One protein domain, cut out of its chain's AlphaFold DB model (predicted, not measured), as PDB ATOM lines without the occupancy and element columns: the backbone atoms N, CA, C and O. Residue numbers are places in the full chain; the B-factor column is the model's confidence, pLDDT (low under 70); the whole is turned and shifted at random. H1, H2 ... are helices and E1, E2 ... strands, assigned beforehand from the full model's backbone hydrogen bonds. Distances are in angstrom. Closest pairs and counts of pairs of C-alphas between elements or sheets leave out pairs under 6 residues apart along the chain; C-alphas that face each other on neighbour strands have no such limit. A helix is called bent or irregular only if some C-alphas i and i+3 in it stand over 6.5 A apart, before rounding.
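AT A GLANCE: This is residues 4 to 158 of the 161 residues of an uncharacterized protein of Candidatus Nitronauta litoralis (UniProt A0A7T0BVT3). One strongly twisted sheet of seven strands makes the core, with H3 and H5 lengthwise over one face and H2 between them, its last part grazing the sheet. H1 sits off to one end, away from the other helices, and a long stretch without named elements, residues 16 to 38, leads from it to the sheet. The printed part has 155 residues, with five named helices and seven named strands in the order H1 E1 H2 E2 E3 H3 E4 E5 H4 E6 H5 E7. The sheet runs E3 E2 E4 E5 E6 E1 E7, all antiparallel; the class is mixed, helices and strands. The whole is compact, with a radius of gyration of the C-alphas of 14.6 A and spans of 40 by 32 by 31 A.

IN THESE COORDINATES: The strands are E3, residues 79 to 82, E2, 68 to 72, E4, 108 to 112, E5, 117 to 121, E6, 130 to 134, E1, 39 to 44, 16.4 A long, and E7, 153 to 157. The helices are H3, residues 84 to 100, 25.5 A, H5, 137 to 149, 18.4 A, H2, 52 to 62, 15.2 A, H1, 6 to 15, 14.3 A, and H4, 125 to 128. C-alpha 6 is at (146.648, 112.112, 103.126) and C-alpha 157 at (141.991, 138.976, 119.665). H3 is irregular: C-alphas 85 and 88 are 7.3 A apart.

HOW THE PARTS SIT: In the sheet, N 110 and O 119 of the hairpin E4 and E5 are 3.0 A apart, within hydrogen-bond range, as are N 41 of E1 and O 132 of E6, at 2.8 A. The edge strands are E3 and E7. H3 and H5 lie on the same face, making two layers, helices on one face of a sheet. H3 runs along the strands over E2 and E4, at a height over the sheet of 9.3 A. H5 runs along them at 8.9 A, over E1 and, only just, E7, on which 3 of its C-alphas fall. E3, H3, E4 and E6, H5, E7 are split strand-helix-strand units, two same-way strands with another between them, with right-handed crossovers. H2 touches H3 at a steep tilt of 48 degrees, closest at the C-alphas of Ser 55 and Val 95, 6.3 A. H5, with residues 143 to 147 alone, touches H2, closest at Lys 57 and Leu 147, C-alphas 6.4 A apart. H4 only grazes the sheet; H1 is not on it, but only just, with 4 pairs of C-alphas within 10 A. Every O i to N i+4 pair is within range in H1, H2 and H5, and 9 of 13 in H3; H4 is too short for one, and 0 of its 1 O i to N i+3 pair is within range.

THE WHOLE: The C-alphas farthest apart, those of Lys 7 and Arg 48, are 41.8 A apart. The printed part has no cut. The link from H1 to E1 is long, 23 residues. Mean pLDDT of the printed part is 86.8; residues 21 to 30 and 36 to 37 are under 70.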
ATOM      1  N   ILE A   4     141.722 109.352 108.763       89.06
ATOM      2  CA  ILE A   4     141.758 109.875 107.396       89.06
ATOM      3  C   ILE A   4     143.160 109.753 106.804       89.06
ATOM      4  O   ILE A   4     144.169 109.895 107.502       89.06
ATOM      5  N   ASP A   5     143.221 109.458 105.510       90.31
ATOM      6  CA  ASP A   5     144.469 109.415 104.758       90.31
ATOM      7  C   ASP A   5     144.913 110.811 104.282       90.31
ATOM      8  O   ASP A   5     144.237 111.824 104.486       90.31
ATOM      9  N   GLN A   6     146.073 110.864 103.623       86.56
ATOM     10  CA  GLN A   6     146.648 112.112 103.126       86.56
ATOM     11  C   GLN A   6     145.759 112.837 102.120       86.56
ATOM     12  O   GLN A   6     145.684 114.067 102.130       86.56
ATOM     13  N   LYS A   7     145.097 112.090 101.237       88.19
ATOM     14  CA  LYS A   7     144.256 112.672 100.197       88.19
ATOM     15  C   LYS A   7     143.013 113.293 100.827       88.19
ATOM     16  O   LYS A   7     142.685 114.437 100.526       88.19
ATOM     17  N   GLN A   8     142.371 112.568 101.737       90.81
ATOM     18  CA  GLN A   8     141.202 113.036 102.478       90.81
ATOM     19  C   GLN A   8     141.526 114.267 103.329       90.81
ATOM     20  O   GLN A   8     140.740 115.211 103.366       90.81
ATOM     21  N   TRP A   9     142.696 114.291 103.972       88.31
ATOM     22  CA  TRP A   9     143.141 115.459 104.726       88.31
ATOM     23  C   TRP A   9     143.390 116.675 103.839       88.31
ATOM     24  O   TRP A   9     142.953 117.772 104.176       88.31
ATOM     25  N   GLN A  10     144.042 116.495 102.689       86.44
ATOM     26  CA  GLN A  10     144.266 117.599 101.759       86.44
ATOM     27  C   GLN A  10     142.934 118.187 101.268       86.44
ATOM     28  O   GLN A  10     142.750 119.402 101.298       86.44
ATOM     29  N   GLU A  11     141.974 117.330 100.909       89.94
ATOM     30  CA  GLU A  11     140.621 117.758 100.538       89.94
ATOM     31  C   GLU A  11     139.909 118.504 101.681       89.94
ATOM     32  O   GLU A  11     139.184 119.469 101.432       89.94
ATOM     33  N   PHE A  12     140.106 118.079 102.932       90.19
ATOM     34  CA  PHE A  12     139.564 118.746 104.115       90.19
ATOM     35  C   PHE A  12     140.186 120.131 104.343       90.19
ATOM     36  O   PHE A  12     139.456 121.103 104.544       90.19
ATOM     37  N   VAL A  13     141.514 120.248 104.268       88.06
ATOM     38  CA  VAL A  13     142.244 121.522 104.406       88.06
ATOM     39  C   VAL A  13     141.808 122.520 103.334       88.06
ATOM     40  O   VAL A  13     141.568 123.692 103.632       88.06
ATOM     41  N   ASP A  14     141.652 122.058 102.093       86.38
ATOM     42  CA  ASP A  14     141.242 122.916 100.983       86.38
ATOM     43  C   ASP A  14     139.812 123.444 101.165       86.38
ATOM     44  O   ASP A  14     139.562 124.625 100.912       86.38
ATOM     45  N   LYS A  15     138.890 122.602 101.652       89.00
ATOM     46  CA  LYS A  15     137.487 122.971 101.909       89.00
ATOM     47  C   LYS A  15     137.309 123.882 103.120       89.00
ATOM     48  O   LYS A  15     136.489 124.790 103.064       89.00
ATOM     49  N   SER A  16     138.066 123.652 104.189       87.69
ATOM     50  CA  SER A  16     137.982 124.430 105.436       87.69
ATOM     51  C   SER A  16     138.681 125.791 105.349       87.69
ATOM     52  O   SER A  16     138.656 126.575 106.294       87.69
ATOM     53  N   GLY A  17     139.328 126.107 104.223       86.19
ATOM     54  CA  GLY A  17     140.043 127.372 104.067       86.19
ATOM     55  C   GLY A  17     141.284 127.469 104.959       86.19
ATOM     56  O   GLY A  17     141.733 128.575 105.256       86.19
ATOM     57  N   MET A  18     141.848 126.336 105.378       86.56
ATOM     58  CA  MET A  18     143.089 126.286 106.145       86.56
ATOM     59  C   MET A  18     144.312 126.467 105.237       86.56
ATOM     60  O   MET A  18     144.280 126.221 104.026       86.56
ATOM     61  N   VAL A  19     145.414 126.915 105.830       81.62
ATOM     62  CA  VAL A  19     146.729 127.013 105.196       81.62
ATOM     63  C   VAL A  19     147.702 126.113 105.932       81.62
ATOM     64  O   VAL A  19     147.833 126.176 107.154       81.62
ATOM     65  N   MET A  20     148.437 125.322 105.158       74.62
ATOM     66  CA  MET A  20     149.635 124.634 105.614       74.62
ATOM     67  C   MET A  20     150.848 125.379 105.044       74.62
ATOM     68  O   MET A  20     150.980 125.476 103.821       74.62
ATOM     69  N   PRO A  21     151.723 125.959 105.879       62.28
ATOM     70  CA  PRO A  21     152.917 126.615 105.380       62.28
ATOM     71  C   PRO A  21     153.890 125.580 104.797       62.28
ATOM     72  O   PRO A  21     154.275 124.622 105.457       62.28
ATOM     73  N   GLY A  22     154.314 125.790 103.550       57.56
ATOM     74  CA  GLY A  22     155.334 124.976 102.877       57.56
ATOM     75  C   GLY A  22     154.805 123.843 101.985       57.56
ATOM     76  O   GLY A  22     153.630 123.502 101.988       57.56
ATOM     77  N   LYS A  23     155.714 123.273 101.177       50.59
ATOM     78  CA  LYS A  23     155.477 122.123 100.273       50.59
ATOM     79  C   LYS A  23     156.078 120.811 100.810       50.59
ATOM     80  O   LYS A  23     156.286 119.870 100.048       50.59
ATOM     81  N   GLY A  24     156.462 120.787 102.087       54.28
ATOM     82  CA  GLY A  24     157.065 119.612 102.712       54.28
ATOM     83  C   GLY A  24     156.033 118.499 102.935       54.28
ATOM     84  O   GLY A  24     154.843 118.788 103.018       54.28
ATOM     85  N   PRO A  25     156.465 117.233 103.066       49.00
ATOM     86  CA  PRO A  25     155.566 116.102 103.319       49.00
ATOM     87  C   PRO A  25     154.942 116.117 104.727       49.00
ATOM     88  O   PRO A  25     154.126 115.257 105.037       49.00
ATOM     89  N   PHE A  26     155.323 117.083 105.569       51.69
ATOM     90  CA  PHE A  26     154.890 117.220 106.955       51.69
ATOM     91  C   PHE A  26     153.960 118.427 107.114       51.69
ATOM     92  O   PHE A  26     154.285 119.537 106.687       51.69
ATOM     93  N   ILE A  27     152.817 118.209 107.763       51.97
ATOM     94  CA  ILE A  27     151.852 119.250 108.125       51.97
ATOM     95  C   ILE A  27     152.370 119.982 109.366       51.97
ATOM     96  O   ILE A  27     152.089 119.524 110.465       51.97
ATOM     97  N   GLY A  28     153.078 121.111 109.246       53.31
ATOM     98  CA  GLY A  28     153.279 121.928 110.452       53.31
ATOM     99  C   GLY A  28     154.474 122.864 110.548       53.31
ATOM    100  O   GLY A  28     155.310 122.680 111.426       53.31
ATOM    101  N   PRO A  29     154.483 123.986 109.818       52.00
ATOM    102  CA  PRO A  29     155.132 125.169 110.390       52.00
ATOM    103  C   PRO A  29     154.170 126.039 111.213       52.00
ATOM    104  O   PRO A  29     154.644 126.685 112.137       52.00
ATOM    105  N   ALA A  30     152.860 126.015 110.944       62.50
ATOM    106  CA  ALA A  30     151.785 126.664 111.705       62.50
ATOM    107  C   ALA A  30     150.463 126.444 110.953       62.50
ATOM    108  O   ALA A  30     150.304 127.005 109.872       62.50
ATOM    109  N   LEU A  31     149.528 125.636 111.462       75.88
ATOM    110  CA  LEU A  31     148.195 125.572 110.853       75.88
ATOM    111  C   LEU A  31     147.436 126.866 111.179       75.88
ATOM    112  O   LEU A  31     147.339 127.256 112.344       75.88
ATOM    113  N   SER A  32     146.913 127.535 110.159       78.94
ATOM    114  CA  SER A  32     146.100 128.744 110.307       78.94
ATOM    115  C   SER A  32     145.000 128.785 109.251       78.94
ATOM    116  O   SER A  32     144.934 127.928 108.369       78.94
ATOM    117  N   PHE A  33     144.127 129.784 109.326       83.69
ATOM    118  CA  PHE A  33     143.107 130.034 108.312       83.69
ATOM    119  C   PHE A  33     143.580 131.059 107.272       83.69
ATOM    120  O   PHE A  33     144.369 131.951 107.584       83.69
ATOM    121  N   LYS A  34     143.085 130.929 106.033       82.25
ATOM    122  CA  LYS A  34     143.317 131.882 104.928       82.25
ATOM    123  C   LYS A  34     142.652 133.232 105.182       82.25
ATOM    124  O   LYS A  34     143.171 134.253 104.742       82.25
ATOM    125  N   ASP A  35     141.483 133.215 105.817       78.44
ATOM    126  CA  ASP A  35     140.638 134.393 105.980       78.44
ATOM    127  C   ASP A  35     141.121 135.265 107.153       78.44
ATOM    128  O   ASP A  35     141.173 134.771 108.288       78.44
ATOM    129  N   PRO A  36     141.433 136.556 106.926       67.56
ATOM    130  CA  PRO A  36     141.745 137.477 108.007       67.56
ATOM    131  C   PRO A  36     140.584 137.666 108.990       67.56
ATOM    132  O   PRO A  36     140.857 138.011 110.122       67.56
ATOM    133  N   ALA A  37     139.317 137.409 108.646       67.94
ATOM    134  CA  ALA A  37     138.182 137.553 109.568       67.94
ATOM    135  C   ALA A  37     138.223 136.591 110.775       67.94
ATOM    136  O   ALA A  37     137.532 136.822 111.776       67.94
ATOM    137  N   THR A  38     139.057 135.551 110.702       82.00
ATOM    138  CA  THR A  38     139.284 134.562 111.759       82.00
ATOM    139  C   THR A  38     139.568 135.224 113.107       82.00
ATOM    140  O   THR A  38     140.420 136.105 113.234       82.00
ATOM    141  N   ARG A  39     138.885 134.757 114.153       86.19
ATOM    142  CA  ARG A  39     139.135 135.176 115.531       86.19
ATOM    143  C   ARG A  39     140.231 134.323 116.153       86.19
ATOM    144  O   ARG A  39     140.215 133.099 116.034       86.19
ATOM    145  N   LYS A  40     141.166 134.962 116.855       90.25
ATOM    146  CA  LYS A  40     142.162 134.268 117.674       90.25
ATOM    147  C   LYS A  40     141.787 134.442 119.135       90.25
ATOM    148  O   LYS A  40     141.753 135.558 119.633       90.25
ATOM    149  N   MET A  41     141.541 133.346 119.825       92.94
ATOM    150  CA  MET A  41     141.388 133.313 121.269       92.94
ATOM    151  C   MET A  41     142.690 132.829 121.907       92.94
ATOM    152  O   MET A  41     143.333 131.907 121.397       92.94
ATOM    153  N   VAL A  42     143.091 133.458 123.006       93.00
ATOM    154  CA  VAL A  42     144.237 133.035 123.816       93.00
ATOM    155  C   VAL A  42     143.744 132.746 125.222       93.00
ATOM    156  O   VAL A  42     143.017 133.545 125.805       93.00
ATOM    157  N   ILE A  43     144.099 131.576 125.750       94.19
ATOM    158  CA  ILE A  43     143.674 131.129 127.077       94.19
ATOM    159  C   ILE A  43     144.915 130.925 127.928       94.19
ATOM    160  O   ILE A  43     145.753 130.074 127.629       94.19
ATOM    161  N   HIS A  44     145.021 131.692 129.003       93.00
ATOM    162  CA  HIS A  44     146.153 131.634 129.911       93.00
ATOM    163  C   HIS A  44     145.907 130.608 131.014       93.00
ATOM    164  O   HIS A  44     144.840 130.567 131.639       93.00
ATOM    165  N   PHE A  45     146.932 129.801 131.264       90.06
ATOM    166  CA  PHE A  45     146.957 128.814 132.330       90.06
ATOM    167  C   PHE A  45     148.104 129.114 133.289       90.06
ATOM    168  O   PHE A  45     149.136 129.656 132.912       90.06
ATOM    169  N   THR A  46     147.899 128.752 134.545       87.94
ATOM    170  CA  THR A  46     148.903 128.752 135.605       87.94
ATOM    171  C   THR A  46     149.076 127.328 136.112       87.94
ATOM    172  O   THR A  46     148.182 126.500 135.937       87.94
ATOM    173  N   ASP A  47     150.157 127.038 136.837       85.19
ATOM    174  CA  ASP A  47     150.373 125.707 137.429       85.19
ATOM    175  C   ASP A  47     149.189 125.224 138.287       85.19
ATOM    176  O   ASP A  47     148.898 124.032 138.357       85.19
ATOM    177  N   ARG A  48     148.452 126.154 138.909       89.19
ATOM    178  CA  ARG A  48     147.283 125.848 139.754       89.19
ATOM    179  C   ARG A  48     146.076 125.352 138.970       89.19
ATOM    180  O   ARG A  48     145.163 124.778 139.562       89.19
ATOM    181  N   ASP A  49     146.043 125.588 137.665       89.88
ATOM    182  CA  ASP A  49     144.980 125.080 136.813       89.88
ATOM    183  C   ASP A  49     145.106 123.570 136.593       89.88
ATOM    184  O   ASP A  49     144.107 122.909 136.307       89.88
ATOM    185  N   PHE A  50     146.291 122.984 136.754       89.69
ATOM    186  CA  PHE A  50     146.521 121.587 136.405       89.69
ATOM    187  C   PHE A  50     146.248 120.622 137.567       89.69
ATOM    188  O   PHE A  50     146.536 120.923 138.724       89.69
ATOM    189  N   PRO A  51     145.718 119.418 137.281       90.06
ATOM    190  CA  PRO A  51     145.125 118.987 136.009       90.06
ATOM    191  C   PRO A  51     143.633 119.356 135.890       90.06
ATOM    192  O   PRO A  51     143.054 119.288 134.806       90.06
ATOM    193  N   VAL A  52     142.980 119.698 137.004       91.19
ATOM    194  CA  VAL A  52     141.511 119.744 137.101       91.19
ATOM    195  C   VAL A  52     140.918 120.953 136.378       91.19
ATOM    196  O   VAL A  52     140.008 120.794 135.564       91.19
ATOM    197  N   GLY A  53     141.434 122.155 136.646       92.00
ATOM    198  CA  GLY A  53     140.999 123.386 135.983       92.00
ATOM    199  C   GLY A  53     141.279 123.354 134.481       92.00
ATOM    200  O   GLY A  53     140.415 123.721 133.686       92.00
ATOM    201  N   PHE A  54     142.437 122.820 134.096       92.44
ATOM    202  CA  PHE A  54     142.837 122.597 132.714       92.44
ATOM    203  C   PHE A  54     141.878 121.650 131.991       92.44
ATOM    204  O   PHE A  54     141.299 122.017 130.971       92.44
ATOM    205  N   SER A  55     141.617 120.471 132.566       93.75
ATOM    206  CA  SER A  55     140.663 119.496 132.021       93.75
ATOM    207  C   SER A  55     139.263 120.095 131.857       93.75
ATOM    208  O   SER A  55     138.623 119.908 130.824       93.75
ATOM    209  N   ARG A  56     138.785 120.880 132.833       94.75
ATOM    210  CA  ARG A  56     137.491 121.571 132.727       94.75
ATOM    211  C   ARG A  56     137.452 122.535 131.536       94.75
ATOM    212  O   ARG A  56     136.515 122.469 130.747       94.75
ATOM    213  N   LYS A  57     138.467 123.393 131.396       94.69
ATOM    214  CA  LYS A  57     138.565 124.399 130.323       94.69
ATOM    215  C   LYS A  57     138.721 123.749 128.941       94.69
ATOM    216  O   LYS A  57     138.040 124.148 128.002       94.69
ATOM    217  N   LEU A  58     139.520 122.683 128.832       94.44
ATOM    218  CA  LEU A  58     139.583 121.855 127.623       94.44
ATOM    219  C   LEU A  58     138.222 121.241 127.280       94.44
ATOM    220  O   LEU A  58     137.847 121.205 126.117       94.44
ATOM    221  N   GLY A  59     137.459 120.791 128.280       94.38
ATOM    222  CA  GLY A  59     136.103 120.281 128.070       94.38
ATOM    223  C   GLY A  59     135.171 121.305 127.418       94.38
ATOM    224  O   GLY A  59     134.425 120.941 126.514       94.38
ATOM    225  N   VAL A  60     135.251 122.575 127.828       95.00
ATOM    226  CA  VAL A  60     134.488 123.672 127.205       95.00
ATOM    227  C   VAL A  60     134.908 123.856 125.747       95.00
ATOM    228  O   VAL A  60     134.053 123.845 124.868       95.00
ATOM    229  N   LEU A  61     136.213 123.946 125.473       93.69
ATOM    230  CA  LEU A  61     136.725 124.099 124.106       93.69
ATOM    231  C   LEU A  61     136.282 122.961 123.185       93.69
ATOM    232  O   LEU A  61     135.752 123.199 122.102       93.69
ATOM    233  N   LEU A  62     136.469 121.723 123.642       94.75
ATOM    234  CA  LEU A  62     136.163 120.532 122.858       94.75
ATOM    235  C   LEU A  62     134.657 120.336 122.637       94.75
ATOM    236  O   LEU A  62     134.276 119.648 121.695       94.75
ATOM    237  N   SER A  63     133.802 120.961 123.454       92.00
ATOM    238  CA  SER A  63     132.344 120.935 123.273       92.00
ATOM    239  C   SER A  63     131.855 121.766 122.085       92.00
ATOM    240  O   SER A  63     130.722 121.587 121.646       92.00
ATOM    241  N   GLY A  64     132.702 122.646 121.538       90.00
ATOM    242  CA  GLY A  64     132.348 123.480 120.391       90.00
ATOM    243  C   GLY A  64     132.248 122.719 119.067       90.00
ATOM    244  O   GLY A  64     131.885 123.328 118.068       90.00
ATOM    245  N   GLN A  65     132.607 121.430 119.031       92.94
ATOM    246  CA  GLN A  65     132.605 120.595 117.829       92.94
ATOM    247  C   GLN A  65     132.196 119.157 118.157       92.94
ATOM    248  O   GLN A  65     132.450 118.658 119.253       92.94
ATOM    249  N   GLU A  66     131.612 118.464 117.181       91.75
ATOM    250  CA  GLU A  66     131.150 117.081 117.358       91.75
ATOM    251  C   GLU A  66     132.269 116.043 117.213       91.75
ATOM    252  O   GLU A  66     132.162 114.945 117.759       91.75
ATOM    253  N   ALA A  67     133.342 116.372 116.494       94.56
ATOM    254  CA  ALA A  67     134.490 115.496 116.308       94.56
ATOM    255  C   ALA A  67     135.778 116.299 116.080       94.56
ATOM    256  O   ALA A  67     135.733 117.468 115.686       94.56
ATOM    257  N   TRP A  68     136.921 115.660 116.324       95.88
ATOM    258  CA  TRP A  68     138.230 116.309 116.353       95.88
ATOM    259  C   TRP A  68     139.315 115.431 115.735       95.88
ATOM    260  O   TRP A  68     139.404 114.240 116.022       95.88
ATOM    261  N   TYR A  69     140.183 116.038 114.938       93.69
ATOM    262  CA  TYR A  69     141.444 115.451 114.510       93.69
ATOM    263  C   TYR A  69     142.542 115.842 115.491       93.69
ATOM    264  O   TYR A  69     142.653 117.017 115.845       93.69
ATOM    265  N   LEU A  70     143.366 114.879 115.898       92.25
ATOM    266  CA  LEU A  70     144.564 115.113 116.704       92.25
ATOM    267  C   LEU A  70     145.777 114.614 115.930       92.25
ATOM    268  O   LEU A  70     145.799 113.469 115.482       92.25
ATOM    269  N   PHE A  71     146.796 115.456 115.784       88.50
ATOM    270  CA  PHE A  71     148.043 115.042 115.152       88.50
ATOM    271  C   PHE A  71     149.235 115.879 115.623       88.50
ATOM    272  O   PHE A  71     149.077 117.065 115.920       88.50
ATOM    273  N   PRO A  72     150.443 115.289 115.670       85.06
ATOM    274  CA  PRO A  72     151.656 116.038 115.961       85.06
ATOM    275  C   PRO A  72     151.995 116.996 114.818       85.06
ATOM    276  O   PRO A  72     151.698 116.734 113.653       85.06
ATOM    277  N   ARG A  73     152.700 118.083 115.134       78.00
ATOM    278  CA  ARG A  73     153.215 119.058 114.161       78.00
ATOM    279  C   ARG A  73     154.109 118.423 113.091       78.00
ATOM    280  O   ARG A  73     154.228 118.931 111.982       78.00
ATOM    281  N   LYS A  74     154.737 117.288 113.393       78.00
ATOM    282  CA  LYS A  74     155.369 116.405 112.404       78.00
ATOM    283  C   LYS A  74     154.504 115.150 112.252       78.00
ATOM    284  O   LYS A  74     154.796 114.112 112.834       78.00
ATOM    285  N   CYS A  75     153.400 115.266 111.516       73.88
ATOM    286  CA  CYS A  75     152.437 114.175 111.345       73.88
ATOM    287  C   CYS A  75     152.818 113.201 110.222       73.88
ATOM    288  O   CYS A  75     153.288 113.610 109.159       73.88
ATOM    289  N   PHE A  76     152.521 111.921 110.454       78.88
ATOM    290  CA  PHE A  76     152.431 110.879 109.439       78.88
ATOM    291  C   PHE A  76     150.993 110.367 109.366       78.88
ATOM    292  O   PHE A  76     150.306 110.278 110.380       78.88
ATOM    293  N   PHE A  77     150.550 110.000 108.168       82.25
ATOM    294  CA  PHE A  77     149.219 109.442 107.959       82.25
ATOM    295  C   PHE A  77     149.150 107.960 108.354       82.25
ATOM    296  O   PHE A  77     150.141 107.242 108.190       82.25
ATOM    297  N   PRO A  78     147.976 107.471 108.790       87.31
ATOM    298  CA  PRO A  78     146.687 108.173 108.839       87.31
ATOM    299  C   PRO A  78     146.490 109.027 110.110       87.31
ATOM    300  O   PRO A  78     147.056 108.723 111.155       87.31
ATOM    301  N   ILE A  79     145.669 110.081 110.022       88.00
ATOM    302  CA  ILE A  79     145.333 110.957 111.163       88.00
ATOM    303  C   ILE A  79     144.109 110.411 111.889       88.00
ATOM    304  O   ILE A  79     143.103 110.093 111.250       88.00
ATOM    305  N   GLU A  80     144.182 110.330 113.213       89.94
ATOM    306  CA  GLU A  80     143.095 109.851 114.066       89.94
ATOM    307  C   GLU A  80     141.943 110.861 114.143       89.94
ATOM    308  O   GLU A  80     142.158 112.065 114.296       89.94
ATOM    309  N   LEU A  81     140.711 110.350 114.068       92.81
ATOM    310  CA  LEU A  81     139.484 111.101 114.313       92.81
ATOM    311  C   LEU A  81     138.867 110.637 115.635       92.81
ATOM    312  O   LEU A  81     138.588 109.450 115.799       92.81
ATOM    313  N   TYR A  82     138.609 111.593 116.521       93.75
ATOM    314  CA  TYR A  82     137.920 111.415 117.793       93.75
ATOM    315  C   TYR A  82     136.479 111.908 117.647       93.75
ATOM    316  O   TYR A  82     136.252 113.108 117.476       93.75
ATOM    317  N   GLU A  83     135.504 111.001 117.697       92.81
ATOM    318  CA  GLU A  83     134.076 111.347 117.612       92.81
ATOM    319  C   GLU A  83     133.523 111.836 118.968       92.81
ATOM    320  O   GLU A  83     134.211 111.810 119.991       92.81
ATOM    321  N   THR A  84     132.262 112.284 119.011       87.88
ATOM    322  CA  THR A  84     131.649 112.897 120.208       87.88
ATOM    323  C   THR A  84     131.750 112.010 121.453       87.88
ATOM    324  O   THR A  84     132.030 112.482 122.555       87.88
ATOM    325  N   ASN A  85     131.560 110.700 121.284       89.44
ATOM    326  CA  ASN A  85     131.671 109.709 122.355       89.44
ATOM    327  C   ASN A  85     133.123 109.460 122.816       89.44
ATOM    328  O   ASN A  85     133.327 108.874 123.877       89.44
ATOM    329  N   GLU A  86     134.120 109.925 122.064       91.50
ATOM    330  CA  GLU A  86     135.554 109.792 122.344       91.50
ATOM    331  C   GLU A  86     136.183 111.101 122.859       91.50
ATOM    332  O   GLU A  86     137.351 111.102 123.256       91.50
ATOM    333  N   ILE A  87     135.424 112.203 122.953       90.44
ATOM    334  CA  ILE A  87     135.921 113.505 123.445       90.44
ATOM    335  C   ILE A  87     136.544 113.392 124.845       90.44
ATOM    336  O   ILE A  87     137.546 114.044 125.142       90.44
ATOM    337  N   SER A  88     135.998 112.538 125.718       91.75
ATOM    338  CA  SER A  88     136.588 112.296 127.042       91.75
ATOM    339  C   SER A  88     137.997 111.698 126.958       91.75
ATOM    340  O   SER A  88     138.850 112.065 127.769       91.75
ATOM    341  N   ASN A  89     138.256 110.838 125.969       92.94
ATOM    342  CA  ASN A  89     139.569 110.236 125.732       92.94
ATOM    343  C   ASN A  89     140.543 111.271 125.166       92.94
ATOM    344  O   ASN A  89     141.654 111.383 125.675       92.94
ATOM    345  N   LEU A  90     140.107 112.077 124.190       93.81
ATOM    346  CA  LEU A  90     140.907 113.184 123.649       93.81
ATOM    347  C   LEU A  90     141.309 114.170 124.751       93.81
ATOM    348  O   LEU A  90     142.476 114.521 124.899       93.81
ATOM    349  N   LYS A  91     140.349 114.575 125.585       94.00
ATOM    350  CA  LYS A  91     140.607 115.446 126.732       94.00
ATOM    351  C   LYS A  91     141.621 114.825 127.690       94.00
ATOM    352  O   LYS A  91     142.540 115.509 128.128       94.00
ATOM    353  N   HIS A  92     141.457 113.545 128.028       93.06
ATOM    354  CA  HIS A  92     142.400 112.845 128.895       93.06
ATOM    355  C   HIS A  92     143.807 112.817 128.284       93.06
ATOM    356  O   HIS A  92     144.760 113.134 128.987       93.06
ATOM    357  N   HIS A  93     143.918 112.524 126.985       92.19
ATOM    358  CA  HIS A  93     145.175 112.539 126.241       92.19
ATOM    359  C   HIS A  93     145.868 113.902 126.357       92.19
ATOM    360  O   HIS A  93     146.996 113.969 126.833       92.19
ATOM    361  N   LEU A  94     145.188 115.003 126.025       92.75
ATOM    362  CA  LEU A  94     145.774 116.350 126.110       92.75
ATOM    363  C   LEU A  94     146.237 116.685 127.542       92.75
ATOM    364  O   LEU A  94     147.342 117.181 127.748       92.75
ATOM    365  N   VAL A  95     145.455 116.312 128.562       91.94
ATOM    366  CA  VAL A  95     145.831 116.465 129.985       91.94
ATOM    367  C   VAL A  95     147.017 115.576 130.398       91.94
ATOM    368  O   VAL A  95     147.606 115.806 131.449       91.94
ATOM    369  N   GLN A  96     147.400 114.564 129.625       90.56
ATOM    370  CA  GLN A  96     148.650 113.827 129.848       90.56
ATOM    371  C   GLN A  96     149.816 114.412 129.047       90.56
ATOM    372  O   GLN A  96     150.958 114.318 129.485       90.56
ATOM    373  N   GLU A  97     149.547 115.033 127.901       88.94
ATOM    374  CA  GLU A  97     150.589 115.582 127.031       88.94
ATOM    375  C   GLU A  97     151.154 116.920 127.519       88.94
ATOM    376  O   GLU A  97     152.305 117.218 127.218       88.94
ATOM    377  N   TRP A  98     150.420 117.716 128.315       83.81
ATOM    378  CA  TRP A  98     150.923 119.038 128.749       83.81
ATOM    379  C   TRP A  98     152.289 118.973 129.447       83.81
ATOM    380  O   TRP A  98     153.102 119.871 129.267       83.81
ATOM    381  N   CYS A  99     152.568 117.913 130.216       81.12
ATOM    382  CA  CYS A  99     153.829 117.769 130.946       81.12
ATOM    383  C   CYS A  99     155.002 117.306 130.066       81.12
ATOM    384  O   CYS A  99     156.136 117.263 130.542       81.12
ATOM    385  N   LYS A 100     154.738 116.947 128.805       84.06
ATOM    386  CA  LYS A 100     155.739 116.499 127.828       84.06
ATOM    387  C   LYS A 100     156.121 117.586 126.826       84.06
ATOM    388  O   LYS A 100     157.064 117.402 126.064       84.06
ATOM    389  N   LEU A 101     155.409 118.711 126.833       79.62
ATOM    390  CA  LEU A 101     155.655 119.847 125.956       79.62
ATOM    391  C   LEU A 101     156.905 120.622 126.405       79.62
ATOM    392  O   LEU A 101     156.809 121.657 127.059       79.62
ATOM    393  N   LEU A 102     158.083 120.085 126.089       73.69
ATOM    394  CA  LEU A 102     159.380 120.683 126.427       73.69
ATOM    395  C   LEU A 102     159.992 121.462 125.253       73.69
ATOM    396  O   LEU A 102     160.779 122.382 125.467       73.69
ATOM    397  N   ASP A 103     159.628 121.090 124.029       79.38
ATOM    398  CA  ASP A 103     160.114 121.654 122.774       79.38
ATOM    399  C   ASP A 103     159.062 121.516 121.661       79.38
ATOM    400  O   ASP A 103     157.978 120.956 121.853       79.38
ATOM    401  N   ASP A 104     159.388 122.039 120.481       76.94
ATOM    402  CA  ASP A 104     158.496 122.042 119.327       76.94
ATOM    403  C   ASP A 104     158.292 120.664 118.682       76.94
ATOM    404  O   ASP A 104     157.420 120.512 117.820       76.94
ATOM    405  N   GLU A 105     159.046 119.641 119.097       78.38
ATOM    406  CA  GLU A 105     158.906 118.282 118.570       78.38
ATOM    407  C   GLU A 105     157.642 117.591 119.082       78.38
ATOM    408  O   GLU A 105     157.108 116.710 118.405       78.38
ATOM    409  N   HIS A 106     157.144 118.031 120.238       81.31
ATOM    410  CA  HIS A 106     155.945 117.506 120.887       81.31
ATOM    411  C   HIS A 106     154.702 118.370 120.639       81.31
ATOM    412  O   HIS A 106     153.632 118.059 121.160       81.31
ATOM    413  N   ASP A 107     154.813 119.437 119.841       87.31
ATOM    414  CA  ASP A 107     153.669 120.272 119.476       87.31
ATOM    415  C   ASP A 107     152.580 119.427 118.792       87.31
ATOM    416  O   ASP A 107     152.842 118.651 117.867       87.31
ATOM    417  N   LEU A 108     151.333 119.629 119.205       89.69
ATOM    418  CA  LEU A 108     150.140 118.992 118.663       89.69
ATOM    419  C   LEU A 108     149.213 120.042 118.039       89.69
ATOM    420  O   LEU A 108     149.107 121.183 118.499       89.69
ATOM    421  N   TYR A 109     148.472 119.623 117.021       90.75
ATOM    422  CA  TYR A 109     147.301 120.339 116.535       90.75
ATOM    423  C   TYR A 109     146.045 119.542 116.845       90.75
ATOM    424  O   TYR A 109     145.992 118.329 116.627       90.75
ATOM    425  N   VAL A 110     145.023 120.251 117.320       93.69
ATOM    426  CA  VAL A 110     143.673 119.707 117.481       93.69
ATOM    427  C   VAL A 110     142.747 120.492 116.566       93.69
ATOM    428  O   VAL A 110     142.634 121.708 116.702       93.69
ATOM    429  N   VAL A 111     142.112 119.822 115.610       93.94
ATOM    430  CA  VAL A 111     141.318 120.479 114.564       93.94
ATOM    431  C   VAL A 111     139.894 119.953 114.587       93.94
ATOM    432  O   VAL A 111     139.679 118.746 114.513       93.94
ATOM    433  N   GLY A 112     138.916 120.849 114.691       94.94
ATOM    434  CA  GLY A 112     137.503 120.484 114.641       94.94
ATOM    435  C   GLY A 112     137.145 119.886 113.283       94.94
ATOM    436  O   GLY A 112     137.546 120.414 112.249       94.94
ATOM    437  N   ALA A 113     136.369 118.805 113.262       93.38
ATOM    438  CA  ALA A 113     136.034 118.098 112.026       93.38
ATOM    439  C   ALA A 113     135.148 118.903 111.056       93.38
ATOM    440  O   ALA A 113     135.073 118.554 109.880       93.38
ATOM    441  N   SER A 114     134.511 119.983 111.521       92.06
ATOM    442  CA  SER A 114     133.843 120.982 110.670       92.06
ATOM    443  C   SER A 114     134.824 121.855 109.885       92.06
ATOM    444  O   SER A 114     134.468 122.390 108.840       92.06
ATOM    445  N   GLY A 115     136.056 121.993 110.377       90.94
ATOM    446  CA  GLY A 115     137.017 122.978 109.904       90.94
ATOM    447  C   GLY A 115     136.973 124.314 110.644       90.94
ATOM    448  O   GLY A 115     137.856 125.119 110.407       90.94
ATOM    449  N   ASP A 116     136.038 124.550 111.568       91.62
ATOM    450  CA  ASP A 116     135.849 125.889 112.150       91.62
ATOM    451  C   ASP A 116     136.864 126.261 113.238       91.62
ATOM    452  O   ASP A 116     137.012 127.443 113.553       91.62
ATOM    453  N   VAL A 117     137.523 125.273 113.856       93.94
ATOM    454  CA  VAL A 117     138.370 125.472 115.043       93.94
ATOM    455  C   VAL A 117     139.718 124.781 114.886       93.94
ATOM    456  O   VAL A 117     139.784 123.597 114.553       93.94
ATOM    457  N   ILE A 118     140.790 125.505 115.207       92.94
ATOM    458  CA  ILE A 118     142.156 124.982 115.314       92.94
ATOM    459  C   ILE A 118     142.698 125.330 116.695       92.94
ATOM    460  O   ILE A 118     142.749 126.499 117.069       92.94
ATOM    461  N   ILE A 119     143.173 124.334 117.431       93.19
ATOM    462  CA  ILE A 119     143.910 124.507 118.681       93.19
ATOM    463  C   ILE A 119     145.383 124.220 118.400       93.19
ATOM    464  O   ILE A 119     145.737 123.127 117.955       93.19
ATOM    465  N   SER A 120     146.239 125.205 118.668       90.38
ATOM    466  CA  SER A 120     147.694 125.050 118.614       90.38
ATOM    467  C   SER A 120     148.198 124.690 120.007       90.38
ATOM    468  O   SER A 120     148.360 125.563 120.860       90.38
ATOM    469  N   TYR A 121     148.424 123.401 120.231       89.94
ATOM    470  CA  TYR A 121     148.787 122.829 121.520       89.94
ATOM    471  C   TYR A 121     150.295 122.567 121.563       89.94
ATOM    472  O   TYR A 121     150.747 121.500 121.166       89.94
ATOM    473  N   GLY A 122     151.090 123.553 121.972       88.31
ATOM    474  CA  GLY A 122     152.549 123.478 121.837       88.31
ATOM    475  C   GLY A 122     153.324 123.979 123.044       88.31
ATOM    476  O   GLY A 122     152.750 124.596 123.932       88.31
ATOM    477  N   HIS A 123     154.631 123.743 123.055       86.31
ATOM    478  CA  HIS A 123     155.560 124.026 124.163       86.31
ATOM    479  C   HIS A 123     155.540 125.450 124.725       86.31
ATOM    480  O   HIS A 123     155.806 125.635 125.907       86.31
ATOM    481  N   LEU A 124     155.149 126.453 123.938       86.19
ATOM    482  CA  LEU A 124     155.040 127.837 124.416       86.19
ATOM    483  C   LEU A 124     153.705 128.155 125.104       86.19
ATOM    484  O   LEU A 124     153.492 129.295 125.501       86.19
ATOM    485  N   PHE A 125     152.772 127.207 125.241       87.25
ATOM    486  CA  PHE A 125     151.421 127.530 125.715       87.25
ATOM    487  C   PHE A 125     151.368 128.018 127.175       87.25
ATOM    488  O   PHE A 125     150.425 128.718 127.539       87.25
ATOM    489  N   MET A 126     152.355 127.671 128.007       86.25
ATOM    490  CA  MET A 126     152.453 128.194 129.376       86.25
ATOM    491  C   MET A 126     152.907 129.660 129.397       86.25
ATOM    492  O   MET A 126     152.433 130.429 130.230       86.25
ATOM    493  N   ASP A 127     153.763 130.060 128.452       87.25
ATOM    494  CA  ASP A 127     154.293 131.424 128.355       87.25
ATOM    495  C   ASP A 127     153.365 132.350 127.550       87.25
ATOM    496  O   ASP A 127     153.126 133.499 127.919       87.25
ATOM    497  N   GLU A 128     152.813 131.847 126.443       88.38
ATOM    498  CA  GLU A 128     152.033 132.618 125.467       88.38
ATOM    499  C   GLU A 128     150.522 132.343 125.520       88.38
ATOM    500  O   GLU A 128     149.755 132.972 124.788       88.38
ATOM    501  N   GLY A 129     150.083 131.402 126.358       91.25
ATOM    502  CA  GLY A 129     148.708 130.910 126.396       91.25
ATOM    503  C   GLY A 129     148.392 129.881 125.302       91.25
ATOM    504  O   GLY A 129     149.056 129.775 124.266       91.25
ATOM    505  N   LEU A 130     147.322 129.115 125.516       93.00
ATOM    506  CA  LEU A 130     146.777 128.196 124.522       93.00
ATOM    507  C   LEU A 130     146.058 128.993 123.431       93.00
ATOM    508  O   LEU A 130     145.066 129.674 123.700       93.00
ATOM    509  N   LYS A 131     146.548 128.886 122.197       92.50
ATOM    510  CA  LYS A 131     145.993 129.596 121.040       92.50
ATOM    511  C   LYS A 131     144.903 128.757 120.383       92.50
ATOM    512  O   LYS A 131     145.145 127.613 119.990       92.50
ATOM    513  N   VAL A 132     143.733 129.360 120.211       93.38
ATOM    514  CA  VAL A 132     142.578 128.775 119.530       93.38
ATOM    515  C   VAL A 132     142.158 129.713 118.403       93.38
ATOM    516  O   VAL A 132     141.852 130.876 118.637       93.38
ATOM    517  N   PHE A 133     142.163 129.228 117.168       92.31
ATOM    518  CA  PHE A 133     141.717 129.971 115.992       92.31
ATOM    519  C   PHE A 133     140.319 129.504 115.615       92.31
ATOM    520  O   PHE A 133     140.079 128.298 115.571       92.31
ATOM    521  N   ILE A 134     139.410 130.444 115.361       92.50
ATOM    522  CA  ILE A 134     137.990 130.164 115.145       92.50
ATOM    523  C   ILE A 134     137.488 130.969 113.943       92.50
ATOM    524  O   ILE A 134     137.617 132.196 113.925       92.50
ATOM    525  N   GLN A 135     136.908 130.294 112.949       90.12
ATOM    526  CA  GLN A 135     136.306 130.951 111.781       90.12
ATOM    527  C   GLN A 135     134.948 131.574 112.098       90.12
ATOM    528  O   GLN A 135     134.675 132.692 111.674       90.12
ATOM    529  N   ASN A 136     134.110 130.867 112.857       89.12
ATOM    530  CA  ASN A 136     132.770 131.319 113.211       89.12
ATOM    531  C   ASN A 136     132.813 132.315 114.398       89.12
ATOM    532  O   ASN A 136     133.146 131.909 115.516       89.12
ATOM    533  N   PRO A 137     132.452 133.601 114.205       88.38
ATOM    534  CA  PRO A 137     132.488 134.595 115.278       88.38
ATOM    535  C   PRO A 137     131.516 134.295 116.427       88.38
ATOM    536  O   PRO A 137     131.886 134.469 117.584       88.38
ATOM    537  N   GLU A 138     130.314 133.793 116.131       91.12
ATOM    538  CA  GLU A 138     129.302 133.464 117.147       91.12
ATOM    539  C   GLU A 138     129.777 132.315 118.047       91.12
ATOM    540  O   GLU A 138     129.611 132.344 119.271       91.12
ATOM    541  N   LEU A 139     130.438 131.316 117.449       92.75
ATOM    542  CA  LEU A 139     131.086 130.240 118.197       92.75
ATOM    543  C   LEU A 139     132.208 130.790 119.087       92.75
ATOM    544  O   LEU A 139     132.322 130.390 120.244       92.75
ATOM    545  N   ALA A 140     133.024 131.711 118.568       92.94
ATOM    546  CA  ALA A 140     134.117 132.311 119.324       92.94
ATOM    547  C   ALA A 140     133.614 133.083 120.555       92.94
ATOM    548  O   ALA A 140     134.164 132.919 121.644       92.94
ATOM    549  N   GLU A 141     132.553 133.873 120.401       92.62
ATOM    550  CA  GLU A 141     131.912 134.606 121.497       92.62
ATOM    551  C   GLU A 141     131.297 133.659 122.533       92.62
ATOM    552  O   GLU A 141     131.513 133.824 123.735       92.62
ATOM    553  N   THR A 142     130.599 132.617 122.072       94.69
ATOM    554  CA  THR A 142     129.993 131.602 122.947       94.69
ATOM    555  C   THR A 142     131.053 130.873 123.771       94.69
ATOM    556  O   THR A 142     130.925 130.754 124.990       94.69
ATOM    557  N   LEU A 143     132.133 130.411 123.132       95.12
ATOM    558  CA  LEU A 143     133.228 129.729 123.824       95.12
ATOM    559  C   LEU A 143     133.942 130.658 124.807       95.12
ATOM    560  O   LEU A 143     134.273 130.219 125.907       95.12
ATOM    561  N   LEU A 144     134.146 131.931 124.449       95.12
ATOM    562  CA  LEU A 144     134.757 132.914 125.342       95.12
ATOM    563  C   LEU A 144     133.928 133.083 126.619       95.12
ATOM    564  O   LEU A 144     134.481 133.000 127.715       95.12
ATOM    565  N   ALA A 145     132.614 133.273 126.482       94.88
ATOM    566  CA  ALA A 145     131.709 133.430 127.618       94.88
ATOM    567  C   ALA A 145     131.748 132.201 128.539       94.88
ATOM    568  O   ALA A 145     131.993 132.332 129.738       94.88
ATOM    569  N   LEU A 146     131.625 130.995 127.972       95.88
ATOM    570  CA  LEU A 146     131.676 129.745 128.738       95.88
ATOM    571  C   LEU A 146     133.028 129.534 129.437       95.88
ATOM    572  O   LEU A 146     133.089 129.003 130.549       95.88
ATOM    573  N   LEU A 147     134.128 129.941 128.801       95.31
ATOM    574  CA  LEU A 147     135.458 129.865 129.395       95.31
ATOM    575  C   LEU A 147     135.602 130.833 130.569       95.31
ATOM    576  O   LEU A 147     136.069 130.407 131.629       95.31
ATOM    577  N   ILE A 148     135.164 132.083 130.419       94.06
ATOM    578  CA  ILE A 148     135.166 133.083 131.497       94.06
ATOM    579  C   ILE A 148     134.316 132.597 132.676       94.06
ATOM    580  O   ILE A 148     134.801 132.591 133.809       94.06
ATOM    581  N   ASP A 149     133.111 132.083 132.419       93.94
ATOM    582  CA  ASP A 149     132.226 131.518 133.449       93.94
ATOM    583  C   ASP A 149     132.864 130.313 134.163       93.94
ATOM    584  O   ASP A 149     132.655 130.082 135.355       93.94
ATOM    585  N   SER A 150     133.716 129.563 133.459       91.62
ATOM    586  CA  SER A 150     134.512 128.474 134.036       91.62
ATOM    587  C   SER A 150     135.757 128.948 134.809       91.62
ATOM    588  O   SER A 150     136.553 128.118 135.267       91.62
ATOM    589  N   GLY A 151     135.957 130.259 134.962       91.69
ATOM    590  CA  GLY A 151     137.111 130.868 135.626       91.69
ATOM    591  C   GLY A 151     138.392 130.835 134.788       91.69
ATOM    592  O   GLY A 151     139.491 130.764 135.343       91.69
ATOM    593  N   ALA A 152     138.285 130.794 133.460       92.94
ATOM    594  CA  ALA A 152     139.437 130.956 132.581       92.94
ATOM    595  C   ALA A 152     139.828 132.429 132.448       92.94
ATOM    596  O   ALA A 152     138.972 133.304 132.352       92.94
ATOM    597  N   ASN A 153     141.134 132.679 132.383       94.44
ATOM    598  CA  ASN A 153     141.656 133.936 131.876       94.44
ATOM    599  C   ASN A 153     141.807 133.788 130.359       94.44
ATOM    600  O   ASN A 153     142.767 133.169 129.897       94.44
ATOM    601  N   ALA A 154     140.813 134.250 129.607       93.81
ATOM    602  CA  ALA A 154     140.759 134.118 128.158       93.81
ATOM    603  C   ALA A 154     140.515 135.479 127.504       93.81
ATOM    604  O   ALA A 154     139.707 136.272 127.987       93.81
ATOM    605  N   GLU A 155     141.187 135.720 126.385       92.94
ATOM    606  CA  GLU A 155     141.058 136.938 125.593       92.94
ATOM    607  C   GLU A 155     140.719 136.611 124.139       92.94
ATOM    608  O   GLU A 155     141.195 135.623 123.573       92.94
ATOM    609  N   LEU A 156     139.886 137.455 123.529       91.00
ATOM    610  CA  LEU A 156     139.554 137.378 122.113       91.00
ATOM    611  C   LEU A 156     140.282 138.491 121.368       91.00
ATOM    612  O   LEU A 156     139.995 139.676 121.531       91.00
ATOM    613  N   ILE A 157     141.216 138.092 120.520       88.81
ATOM    614  CA  ILE A 157     141.991 138.976 119.665       88.81
ATOM    615  C   ILE A 157     141.241 139.092 118.341       88.81
ATOM    616  O   ILE A 157     141.102 138.126 117.579       88.81
ATOM    617  N   SER A 158     140.736 140.297 118.086       75.44
ATOM    618  CA  SER A 158     140.175 140.635 116.782       75.44
ATOM    619  C   SER A 158     141.295 140.691 115.746       75.44
ATOM    620  O   SER A 158     142.398 141.139 116.069       75.44
TER     621      SER A 158